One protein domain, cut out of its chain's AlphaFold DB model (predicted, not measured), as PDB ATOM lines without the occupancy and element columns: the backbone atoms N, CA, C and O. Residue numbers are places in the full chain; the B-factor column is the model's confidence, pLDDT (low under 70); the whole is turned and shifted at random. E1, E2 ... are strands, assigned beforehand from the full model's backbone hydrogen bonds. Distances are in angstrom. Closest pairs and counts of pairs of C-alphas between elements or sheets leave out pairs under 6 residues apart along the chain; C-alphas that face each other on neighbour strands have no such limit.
ATOM      1  N   ALA A 240      -6.559  16.399  41.746       70.19
ATOM      2  CA  ALA A 240      -5.465  16.794  40.854       70.19
ATOM      3  C   ALA A 240      -4.346  15.740  40.725       70.19
ATOM      4  O   ALA A 240      -3.615  15.733  39.742       70.19
ATOM      5  N   LYS A 241      -4.199  14.847  41.713       70.25
ATOM      6  CA  LYS A 241      -3.212  13.752  41.691       70.25
ATOM      7  C   LYS A 241      -3.712  12.484  40.992       70.25
ATOM      8  O   LYS A 241      -2.982  11.498  40.959       70.25
ATOM      9  N   GLN A 242      -4.953  12.468  40.504       74.50
ATOM     10  CA  GLN A 242      -5.503  11.308  39.809       74.50
ATOM     11  C   GLN A 242      -5.111  11.341  38.336       74.50
ATOM     12  O   GLN A 242      -5.375  12.309  37.624       74.50
ATOM     13  N   GLU A 243      -4.494  10.254  37.886       77.94
ATOM     14  CA  GLU A 243      -4.181  10.032  36.482       77.94
ATOM     15  C   GLU A 243      -5.492   9.994  35.690       77.94
ATOM     16  O   GLU A 243      -6.411   9.232  36.015       77.94
ATOM     17  N   THR A 244      -5.600  10.871  34.697       80.56
ATOM     18  CA  THR A 244      -6.786  10.995  33.851       80.56
ATOM     19  C   THR A 244      -6.350  10.869  32.401       80.56
ATOM     20  O   THR A 244      -5.430  11.563  31.979       80.56
ATOM     21  N   ILE A 245      -6.999   9.982  31.654       82.56
ATOM     22  CA  ILE A 245      -6.736   9.762  30.231       82.56
ATOM     23  C   ILE A 245      -8.039  10.050  29.490       82.56
ATOM     24  O   ILE A 245      -9.040   9.371  29.716       82.56
ATOM     25  N   SER A 246      -8.047  11.088  28.660       83.75
ATOM     26  CA  SER A 246      -9.212  11.515  27.880       83.75
ATOM     27  C   SER A 246      -9.187  10.945  26.461       83.75
ATOM     28  O   SER A 246      -8.133  10.560  25.959       83.75
ATOM     29  N   HIS A 247     -10.358  10.912  25.818       81.81
ATOM     30  CA  HIS A 247     -10.540  10.532  24.410       81.81
ATOM     31  C   HIS A 247     -10.081   9.110  24.072       81.81
ATOM     32  O   HIS A 247      -9.463   8.865  23.039       81.81
ATOM     33  N   VAL A 248     -10.388   8.157  24.953       84.81
ATOM     34  CA  VAL A 248      -9.976   6.761  24.788       84.81
ATOM     35  C   VAL A 248     -11.168   5.894  24.412       84.81
ATOM     36  O   VAL A 248     -12.279   6.116  24.889       84.81
ATOM     37  N   THR A 249     -10.930   4.868  23.602       86.38
ATOM     38  CA  THR A 249     -11.891   3.784  23.391       86.38
ATOM     39  C   THR A 249     -11.578   2.635  24.338       86.38
ATOM     40  O   THR A 249     -10.450   2.136  24.378       86.38
ATOM     41  N   VAL A 250     -12.568   2.213  25.125       88.12
ATOM     42  CA  VAL A 250     -12.405   1.136  26.103       88.12
ATOM     43  C   VAL A 250     -13.404   0.012  25.921       88.12
ATOM     44  O   VAL A 250     -14.581   0.229  25.649       88.12
ATOM     45  N   GLU A 251     -12.939  -1.203  26.176       88.19
ATOM     46  CA  GLU A 251     -13.796  -2.330  26.512       88.19
ATOM     47  C   GLU A 251     -13.972  -2.408  28.023       88.19
ATOM     48  O   GLU A 251     -13.006  -2.467  28.791       88.19
ATOM     49  N   HIS A 252     -15.231  -2.404  28.448       87.44
ATOM     50  CA  HIS A 252     -15.631  -2.481  29.842       87.44
ATOM     51  C   HIS A 252     -16.418  -3.762  30.096       87.44
ATOM     52  O   HIS A 252     -17.479  -3.990  29.517       87.44
ATOM     53  N   ASP A 253     -15.896  -4.571  31.011       87.19
ATOM     54  CA  ASP A 253     -16.540  -5.774  31.513       87.19
ATOM     55  C   ASP A 253     -17.369  -5.480  32.771       87.19
ATOM     56  O   ASP A 253     -16.887  -4.909  33.757       87.19
ATOM     57  N   TRP A 254     -18.614  -5.940  32.789       85.12
ATOM     58  CA  TRP A 254     -19.475  -5.897  33.964       85.12
ATOM     59  C   TRP A 254     -20.254  -7.201  34.119       85.12
ATOM     60  O   TRP A 254     -20.409  -7.977  33.180       85.12
ATOM     61  N   TRP A 255     -20.697  -7.480  35.341       85.56
ATOM     62  CA  TRP A 255     -21.290  -8.763  35.701       85.56
ATOM     63  C   TRP A 255     -22.694  -8.560  36.249       85.56
ATOM     64  O   TRP A 255     -22.884  -7.762  37.167       85.56
ATOM     65  N   THR A 256     -23.669  -9.304  35.727       83.88
ATOM     66  CA  THR A 256     -25.024  -9.340  36.291       83.88
ATOM     67  C   THR A 256     -25.251 -10.630  37.068       83.88
ATOM     68  O   THR A 256     -24.901 -11.710  36.586       83.88
ATOM     69  N   PRO A 257     -25.842 -10.568  38.272       82.81
ATOM     70  CA  PRO A 257     -26.246 -11.771  38.981       82.81
ATOM     71  C   PRO A 257     -27.500 -12.368  38.326       82.81
ATOM     72  O   PRO A 257     -28.536 -11.714  38.220       82.81
ATOM     73  N   LYS A 258     -27.435 -13.643  37.939       82.75
ATOM     74  CA  LYS A 258     -28.562 -14.432  37.435       82.75
ATOM     75  C   LYS A 258     -28.846 -15.586  38.392       82.75
ATOM     76  O   LYS A 258     -27.986 -16.424  38.661       82.75
ATOM     77  N   ARG A 259     -30.068 -15.627  38.926       77.56
ATOM     78  CA  ARG A 259     -30.483 -16.618  39.927       77.56
ATOM     79  C   ARG A 259     -31.169 -17.805  39.254       77.56
ATOM     80  O   ARG A 259     -32.153 -17.620  38.543       77.56
ATOM     81  N   VAL A 260     -30.681 -19.020  39.503       78.25
ATOM     82  CA  VAL A 260     -31.276 -20.260  38.979       78.25
ATOM     83  C   VAL A 260     -31.835 -21.068  40.148       78.25
ATOM     84  O   VAL A 260     -31.108 -21.381  41.090       78.25
ATOM     85  N   ARG A 261     -33.134 -21.411  40.090       65.62
ATOM     86  CA  ARG A 261     -33.949 -21.930  41.215       65.62
ATOM     87  C   ARG A 261     -33.380 -23.155  41.962       65.62
ATOM     88  O   ARG A 261     -33.858 -23.426  43.054       65.62
ATOM     89  N   ARG A 262     -32.391 -23.880  41.419       70.38
ATOM     90  CA  ARG A 262     -31.778 -25.067  42.057       70.38
ATOM     91  C   ARG A 262     -30.241 -25.083  42.122       70.38
ATOM     92  O   ARG A 262     -29.699 -25.977  42.753       70.38
ATOM     93  N   LEU A 263     -29.543 -24.129  41.499       66.75
ATOM     94  CA  LEU A 263     -28.070 -24.133  41.379       66.75
ATOM     95  C   LEU A 263     -27.391 -22.901  42.012       66.75
ATOM     96  O   LEU A 263     -26.169 -22.825  42.034       66.75
ATOM     97  N   GLY A 264     -28.159 -21.946  42.548       78.69
ATOM     98  CA  GLY A 264     -27.627 -20.731  43.178       78.69
ATOM     99  C   GLY A 264     -27.571 -19.519  42.238       78.69
ATOM    100  O   GLY A 264     -28.303 -19.444  41.246       78.69
ATOM    101  N   THR A 265     -26.752 -18.525  42.595       80.94
ATOM    102  CA  THR A 265     -26.552 -17.289  41.817       80.94
ATOM    103  C   THR A 265     -25.269 -17.406  41.005       80.94
ATOM    104  O   THR A 265     -24.200 -17.594  41.579       80.94
ATOM    105  N   PHE A 266     -25.366 -17.242  39.689       80.69
ATOM    106  CA  PHE A 266     -24.210 -17.179  38.793       80.69
ATOM    107  C   PHE A 266     -24.077 -15.771  38.232       80.69
ATOM    108  O   PHE A 266     -25.075 -15.075  38.060       80.69
ATOM    109  N   PHE A 267     -22.853 -15.352  37.938       82.31
ATOM    110  CA  PHE A 267     -22.599 -14.057  37.324       82.31
ATOM    111  C   PHE A 267     -22.442 -14.227  35.815       82.31
ATOM    112  O   PHE A 267     -21.648 -15.047  35.361       82.31
ATOM    113  N   VAL A 268     -23.204 -13.456  35.042       83.94
ATOM    114  CA  VAL A 268     -23.100 -13.416  33.581       83.94
ATOM    115  C   VAL A 268     -22.249 -12.220  33.185       83.94
ATOM    116  O   VAL A 268     -22.504 -11.103  33.643       83.94
ATOM    117  N   LYS A 269     -21.221 -12.466  32.368       87.06
ATOM    118  CA  LYS A 269     -20.329 -11.417  31.874       87.06
ATOM    119  C   LYS A 269     -21.010 -10.660  30.753       87.06
ATOM    120  O   LYS A 269     -21.501 -11.271  29.808       87.06
ATOM    121  N   HIS A 270     -20.942  -9.347  30.820       84.69
ATOM    122  CA  HIS A 270     -21.258  -8.454  29.725       84.69
ATOM    123  C   HIS A 270     -20.019  -7.625  29.417       84.69
ATOM    124  O   HIS A 270     -19.359  -7.131  30.327       84.69
ATOM    125  N   THR A 271     -19.720  -7.470  28.135       85.56
ATOM    126  CA  THR A 271     -18.631  -6.622  27.656       85.56
ATOM    127  C   THR A 271     -19.248  -5.561  26.761       85.56
ATOM    128  O   THR A 271     -19.999  -5.888  25.844       85.56
ATOM    129  N   SER A 272     -18.982  -4.293  27.055       84.62
ATOM    130  CA  SER A 272     -19.419  -3.160  26.239       84.62
ATOM    131  C   SER A 272     -18.215  -2.360  25.773       84.62
ATOM    132  O   SER A 272     -17.338  -2.052  26.579       84.62
ATOM    133  N   ARG A 273     -18.209  -1.985  24.496       87.38
ATOM    134  CA  ARG A 273     -17.229  -1.065  23.929       87.38
ATOM    135  C   ARG A 273     -17.781   0.355  24.005       87.38
ATOM    136  O   ARG A 273     -18.905   0.597  23.574       87.38
ATOM    137  N   LEU A 274     -17.010   1.259  24.595       86.06
ATOM    138  CA  LEU A 274     -17.347   2.669  24.766       86.06
ATOM    139  C   LEU A 274     -16.260   3.508  24.101       86.06
ATOM    140  O   LEU A 274     -15.077   3.306  24.373       86.06
ATOM    141  N   GLU A 275     -16.659   4.427  23.233       86.12
ATOM    142  CA  GLU A 275     -15.742   5.263  22.455       86.12
ATOM    143  C   GLU A 275     -15.698   6.683  23.023       86.12
ATOM    144  O   GLU A 275     -16.664   7.143  23.631       86.12
ATOM    145  N   ASN A 276     -14.566   7.367  22.835       85.12
ATOM    146  CA  ASN A 276     -14.357   8.757  23.253       85.12
ATOM    147  C   ASN A 276     -14.670   9.031  24.742       85.12
ATOM    148  O   ASN A 276     -15.283  10.037  25.096       85.12
ATOM    149  N   VAL A 277     -14.245   8.133  25.633       87.56
ATOM    150  CA  VAL A 277     -14.474   8.271  27.077       87.56
ATOM    151  C   VAL A 277     -13.283   8.891  27.793       87.56
ATOM    152  O   VAL A 277     -12.140   8.809  27.334       87.56
ATOM    153  N   THR A 278     -13.542   9.473  28.966       88.25
ATOM    154  CA  THR A 278     -12.479   9.889  29.889       88.25
ATOM    155  C   THR A 278     -12.361   8.895  31.035       88.25
ATOM    156  O   THR A 278     -13.322   8.644  31.759       88.25
ATOM    157  N   LEU A 279     -11.172   8.325  31.212       86.38
ATOM    158  CA  LEU A 279     -10.847   7.438  32.319       86.38
ATOM    159  C   LEU A 279     -10.165   8.227  33.426       86.38
ATOM    160  O   LEU A 279      -9.126   8.836  33.193       86.38
ATOM    161  N   ARG A 280     -10.694   8.151  34.644       87.12
ATOM    162  CA  ARG A 280     -10.045   8.692  35.843       87.12
ATOM    163  C   ARG A 280      -9.686   7.563  36.799       87.12
ATOM    164  O   ARG A 280     -10.554   6.802  37.232       87.12
ATOM    165  N   TYR A 281      -8.408   7.457  37.142       84.12
ATOM    166  CA  TYR A 281      -7.889   6.398  38.001       84.12
ATOM    167  C   TYR A 281      -7.803   6.867  39.455       84.12
ATOM    168  O   TYR A 281      -7.115   7.832  39.782       84.12
ATOM    169  N   ALA A 282      -8.470   6.147  40.357       80.44
ATOM    170  CA  ALA A 282      -8.379   6.369  41.797       80.44
ATOM    171  C   ALA A 282      -8.034   5.053  42.507       80.44
ATOM    172  O   ALA A 282      -8.906   4.290  42.939       80.44
ATOM    173  N   GLY A 283      -6.736   4.767  42.616       79.00
ATOM    174  CA  GLY A 283      -6.245   3.513  43.186       79.00
ATOM    175  C   GLY A 283      -6.675   2.308  42.345       79.00
ATOM    176  O   GLY A 283      -6.251   2.157  41.204       79.00
ATOM    177  N   THR A 284      -7.518   1.437  42.905       78.44
ATOM    178  CA  THR A 284      -8.019   0.225  42.226       78.44
ATOM    179  C   THR A 284      -9.279   0.458  41.391       78.44
ATOM    180  O   THR A 284      -9.662  -0.413  40.601       78.44
ATOM    181  N   ARG A 285      -9.921   1.621  41.558       83.56
ATOM    182  CA  ARG A 285     -11.140   2.006  40.846       83.56
ATOM    183  C   ARG A 285     -10.805   2.860  39.630       83.56
ATOM    184  O   ARG A 285      -9.926   3.718  39.681       83.56
ATOM    185  N   VAL A 286     -11.544   2.621  38.560       86.12
ATOM    186  CA  VAL A 286     -11.513   3.385  37.319       86.12
ATOM    187  C   VAL A 286     -12.902   3.958  37.120       86.12
ATOM    188  O   VAL A 286     -13.895   3.228  37.141       86.12
ATOM    189  N   TYR A 287     -12.951   5.270  36.968       88.31
ATOM    190  CA  TYR A 287     -14.155   6.002  36.635       88.31
ATOM    191  C   TYR A 287     -14.169   6.212  35.125       88.31
ATOM    192  O   TYR A 287     -13.260   6.842  34.590       88.31
ATOM    193  N   ILE A 288     -15.162   5.639  34.452       86.81
ATOM    194  CA  ILE A 288     -15.405   5.811  33.022       86.81
ATOM    195  C   ILE A 288     -16.449   6.916  32.892       86.81
ATOM    196  O   ILE A 288     -17.599   6.733  33.291       86.81
ATOM    197  N   ILE A 289     -16.030   8.070  32.387       88.12
ATOM    198  CA  ILE A 289     -16.872   9.251  32.226       88.12
ATOM    199  C   ILE A 289     -17.300   9.316  30.759       88.12
ATOM    200  O   ILE A 289     -16.464   9.502  29.871       88.12
ATOM    201  N   THR A 290     -18.598   9.122  30.538       84.94
ATOM    202  CA  THR A 290     -19.306   9.249  29.253       84.94
ATOM    203  C   THR A 290     -20.238  10.462  29.292       84.94
ATOM    204  O   THR A 290     -20.522  10.974  30.375       84.94
ATOM    205  N   GLU A 291     -20.769  10.892  28.144       81.69
ATOM    206  CA  GLU A 291     -21.810  11.937  28.092       81.69
ATOM    207  C   GLU A 291     -23.061  11.552  28.905       81.69
ATOM    208  O   GLU A 291     -23.643  12.393  29.586       81.69
ATOM    209  N   ASP A 292     -23.393  10.257  28.945       80.00
ATOM    210  CA  ASP A 292     -24.532   9.706  29.694       80.00
ATOM    211  C   ASP A 292     -24.301   9.607  31.219       80.00
ATOM    212  O   ASP A 292     -25.175   9.150  31.960       80.00
ATOM    213  N   GLY A 293     -23.119   9.997  31.712       80.88
ATOM    214  CA  GLY A 293     -22.770   9.983  33.134       80.88
ATOM    215  C   GLY A 293     -21.509   9.187  33.483       80.88
ATOM    216  O   GLY A 293     -20.755   8.732  32.622       80.88
ATOM    217  N   GLU A 294     -21.258   9.038  34.786       84.56
ATOM    218  CA  GLU A 294     -20.047   8.417  35.337       84.56
ATOM    219  C   GLU A 294     -20.312   6.975  35.798       84.56
ATOM    220  O   GLU A 294     -21.198   6.715  36.617       84.56
ATOM    221  N   ARG A 295     -19.508   6.023  35.311       82.94
ATOM    222  CA  ARG A 295     -19.546   4.613  35.728       82.94
ATOM    223  C   ARG A 295     -18.290   4.240  36.498       82.94
ATOM    224  O   ARG A 295     -17.182   4.583  36.103       82.94
ATOM    225  N   ILE A 296     -18.454   3.486  37.583       85.75
ATOM    226  CA  ILE A 296     -17.348   3.064  38.450       85.75
ATOM    227  C   ILE A 296     -17.096   1.576  38.254       85.75
ATOM    228  O   ILE A 296     -17.990   0.754  38.442       85.75
ATOM    229  N   THR A 297     -15.862   1.217  37.933       84.19
ATOM    230  CA  THR A 297     -15.439  -0.179  37.806       84.19
ATOM    231  C   THR A 297     -14.024  -0.365  38.349       84.19
ATOM    232  O   THR A 297     -13.401   0.568  38.852       84.19
ATOM    233  N   THR A 298     -13.508  -1.588  38.321       85.44
ATOM    234  CA  THR A 298     -12.125  -1.886  38.718       85.44
ATOM    235  C   THR A 298     -11.208  -1.928  37.505       85.44
ATOM    236  O   THR A 298     -11.635  -2.359  36.437       85.44
ATOM    237  N   ARG A 299      -9.925  -1.584  37.681       82.50
ATOM    238  CA  ARG A 299      -8.933  -1.531  36.586       82.50
ATOM    239  C   ARG A 299      -8.823  -2.820  35.766       82.50
ATOM    240  O   ARG A 299      -8.593  -2.755  34.571       82.50
ATOM    241  N   LYS A 300      -9.045  -3.983  36.386       83.94
ATOM    242  CA  LYS A 300      -9.009  -5.297  35.713       83.94
ATOM    243  C   LYS A 300     -10.137  -5.508  34.696       83.94
ATOM    244  O   LYS A 300     -10.016  -6.368  33.833       83.94
ATOM    245  N   ASN A 301     -11.211  -4.734  34.812       84.56
ATOM    246  CA  ASN A 301     -12.405  -4.849  33.982       84.56
ATOM    247  C   ASN A 301     -12.447  -3.786  32.876       84.56
ATOM    248  O   ASN A 301     -13.480  -3.637  32.232       84.56
ATOM    249  N   VAL A 302     -11.372  -3.011  32.695       84.06
ATOM    250  CA  VAL A 302     -11.268  -1.975  31.663       84.06
ATOM    251  C   VAL A 302     -10.040  -2.259  30.822       84.06
ATOM    252  O   VAL A 302      -8.942  -2.412  31.359       84.06
ATOM    253  N   ARG A 303     -10.221  -2.328  29.507       86.69
ATOM    254  CA  ARG A 303      -9.142  -2.518  28.539       86.69
ATOM    255  C   ARG A 303      -9.169  -1.357  27.565       86.69
ATOM    256  O   ARG A 303     -10.206  -1.089  26.967       86.69
ATOM    257  N   ILE A 304      -8.048  -0.655  27.444       85.00
ATOM    258  CA  ILE A 304      -7.885   0.401  26.447       85.00
ATOM    259  C   ILE A 304      -7.614  -0.273  25.104       85.00
ATOM    260  O   ILE A 304      -6.697  -1.088  25.013       85.00
ATOM    261  N   ILE A 305      -8.408   0.059  24.091       82.50
ATOM    262  CA  ILE A 305      -8.155  -0.357  22.714       82.50
ATOM    263  C   ILE A 305      -7.310   0.741  22.075       82.50
ATOM    264  O   ILE A 305      -7.776   1.868  21.914       82.50
TER     265      ILE A 305
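What this domain is: This is residues 240 to 305 of the 308 residues of an uncharacterized protein of Thauera sp. SWB20 (UniProt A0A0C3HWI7). One small, twisted sheet is folded on itself like an open book at one end of a long two-stranded arm. The arm is the far part of the hairpin of E1 and E2 and makes the length; at the other end both strands bend, and E4 and E3 fold over to face E1 and E5, with E2 as the hinge. The printed part has 66 residues, with no named helix and five strands in the order E1, E2, E3, E4, E5 along the chain; the sheet order is E4, E3, E2, E1, E5, all antiparallel. The class is all strand, and the whole is loose, with a radius of gyration of the C-alphas of 14.2 A and spans of 49 by 23 by 20 A.

How they stand to each other: E1, residues 244 to 260, bends by 101 degrees at residue 247. E2, residues 264 to 282, bends by 121 degrees at residue 278 and forms a hairpin with E1, antiparallel at 169 degrees; N 245 and O 279 are 2.9 A apart, and N 258 and O 266 2.8 A, both within hydrogen-bond range. E3, residues 285 to 290, forms a hairpin with E2, with N 280 and O 287 at 2.9 A. E4, residues 293 to 298, forms a hairpin with E3, antiparallel at 154 degrees, with N 288 and O 295 at 2.8 A. E1 to E4 are a meander, each strand the antiparallel neighbour of the one before. E5, residues 302 to 305, is antiparallel to E1 at 133 degrees, with N 251 and O 303 at 2.8 A. E4 and E5 are the edge strands and meet only through their link. It is a folded sheet, bent back into two leaves that face each other; across the fold, the closest C-alphas of E1 and E4, those of Trp 254 and Thr 297, are 8.0 A apart.

Where its parts are: E1 begins at C-alpha 244 (-6.786, 10.995, 33.851) and is 40.0 A from first to last C-alpha. E2 begins at C-alpha 264 (-27.627, -20.731, 43.178) and is 33.3 A long in the same measure. E3 measures 15.9 A, E4 16.9 A and E5 9.6 A, which ends at C-alpha 305 (-8.155, -0.357, 22.714).

The domain as a whole: The two C-alphas farthest apart are those of Ala 240 and Arg 262, at 49.5 A. The printed part has no cut, and the four links between strands are tight. The mean pLDDT of the printed part is 82.7; residues 261 and 263, in the link from E1 to E2, are under 70.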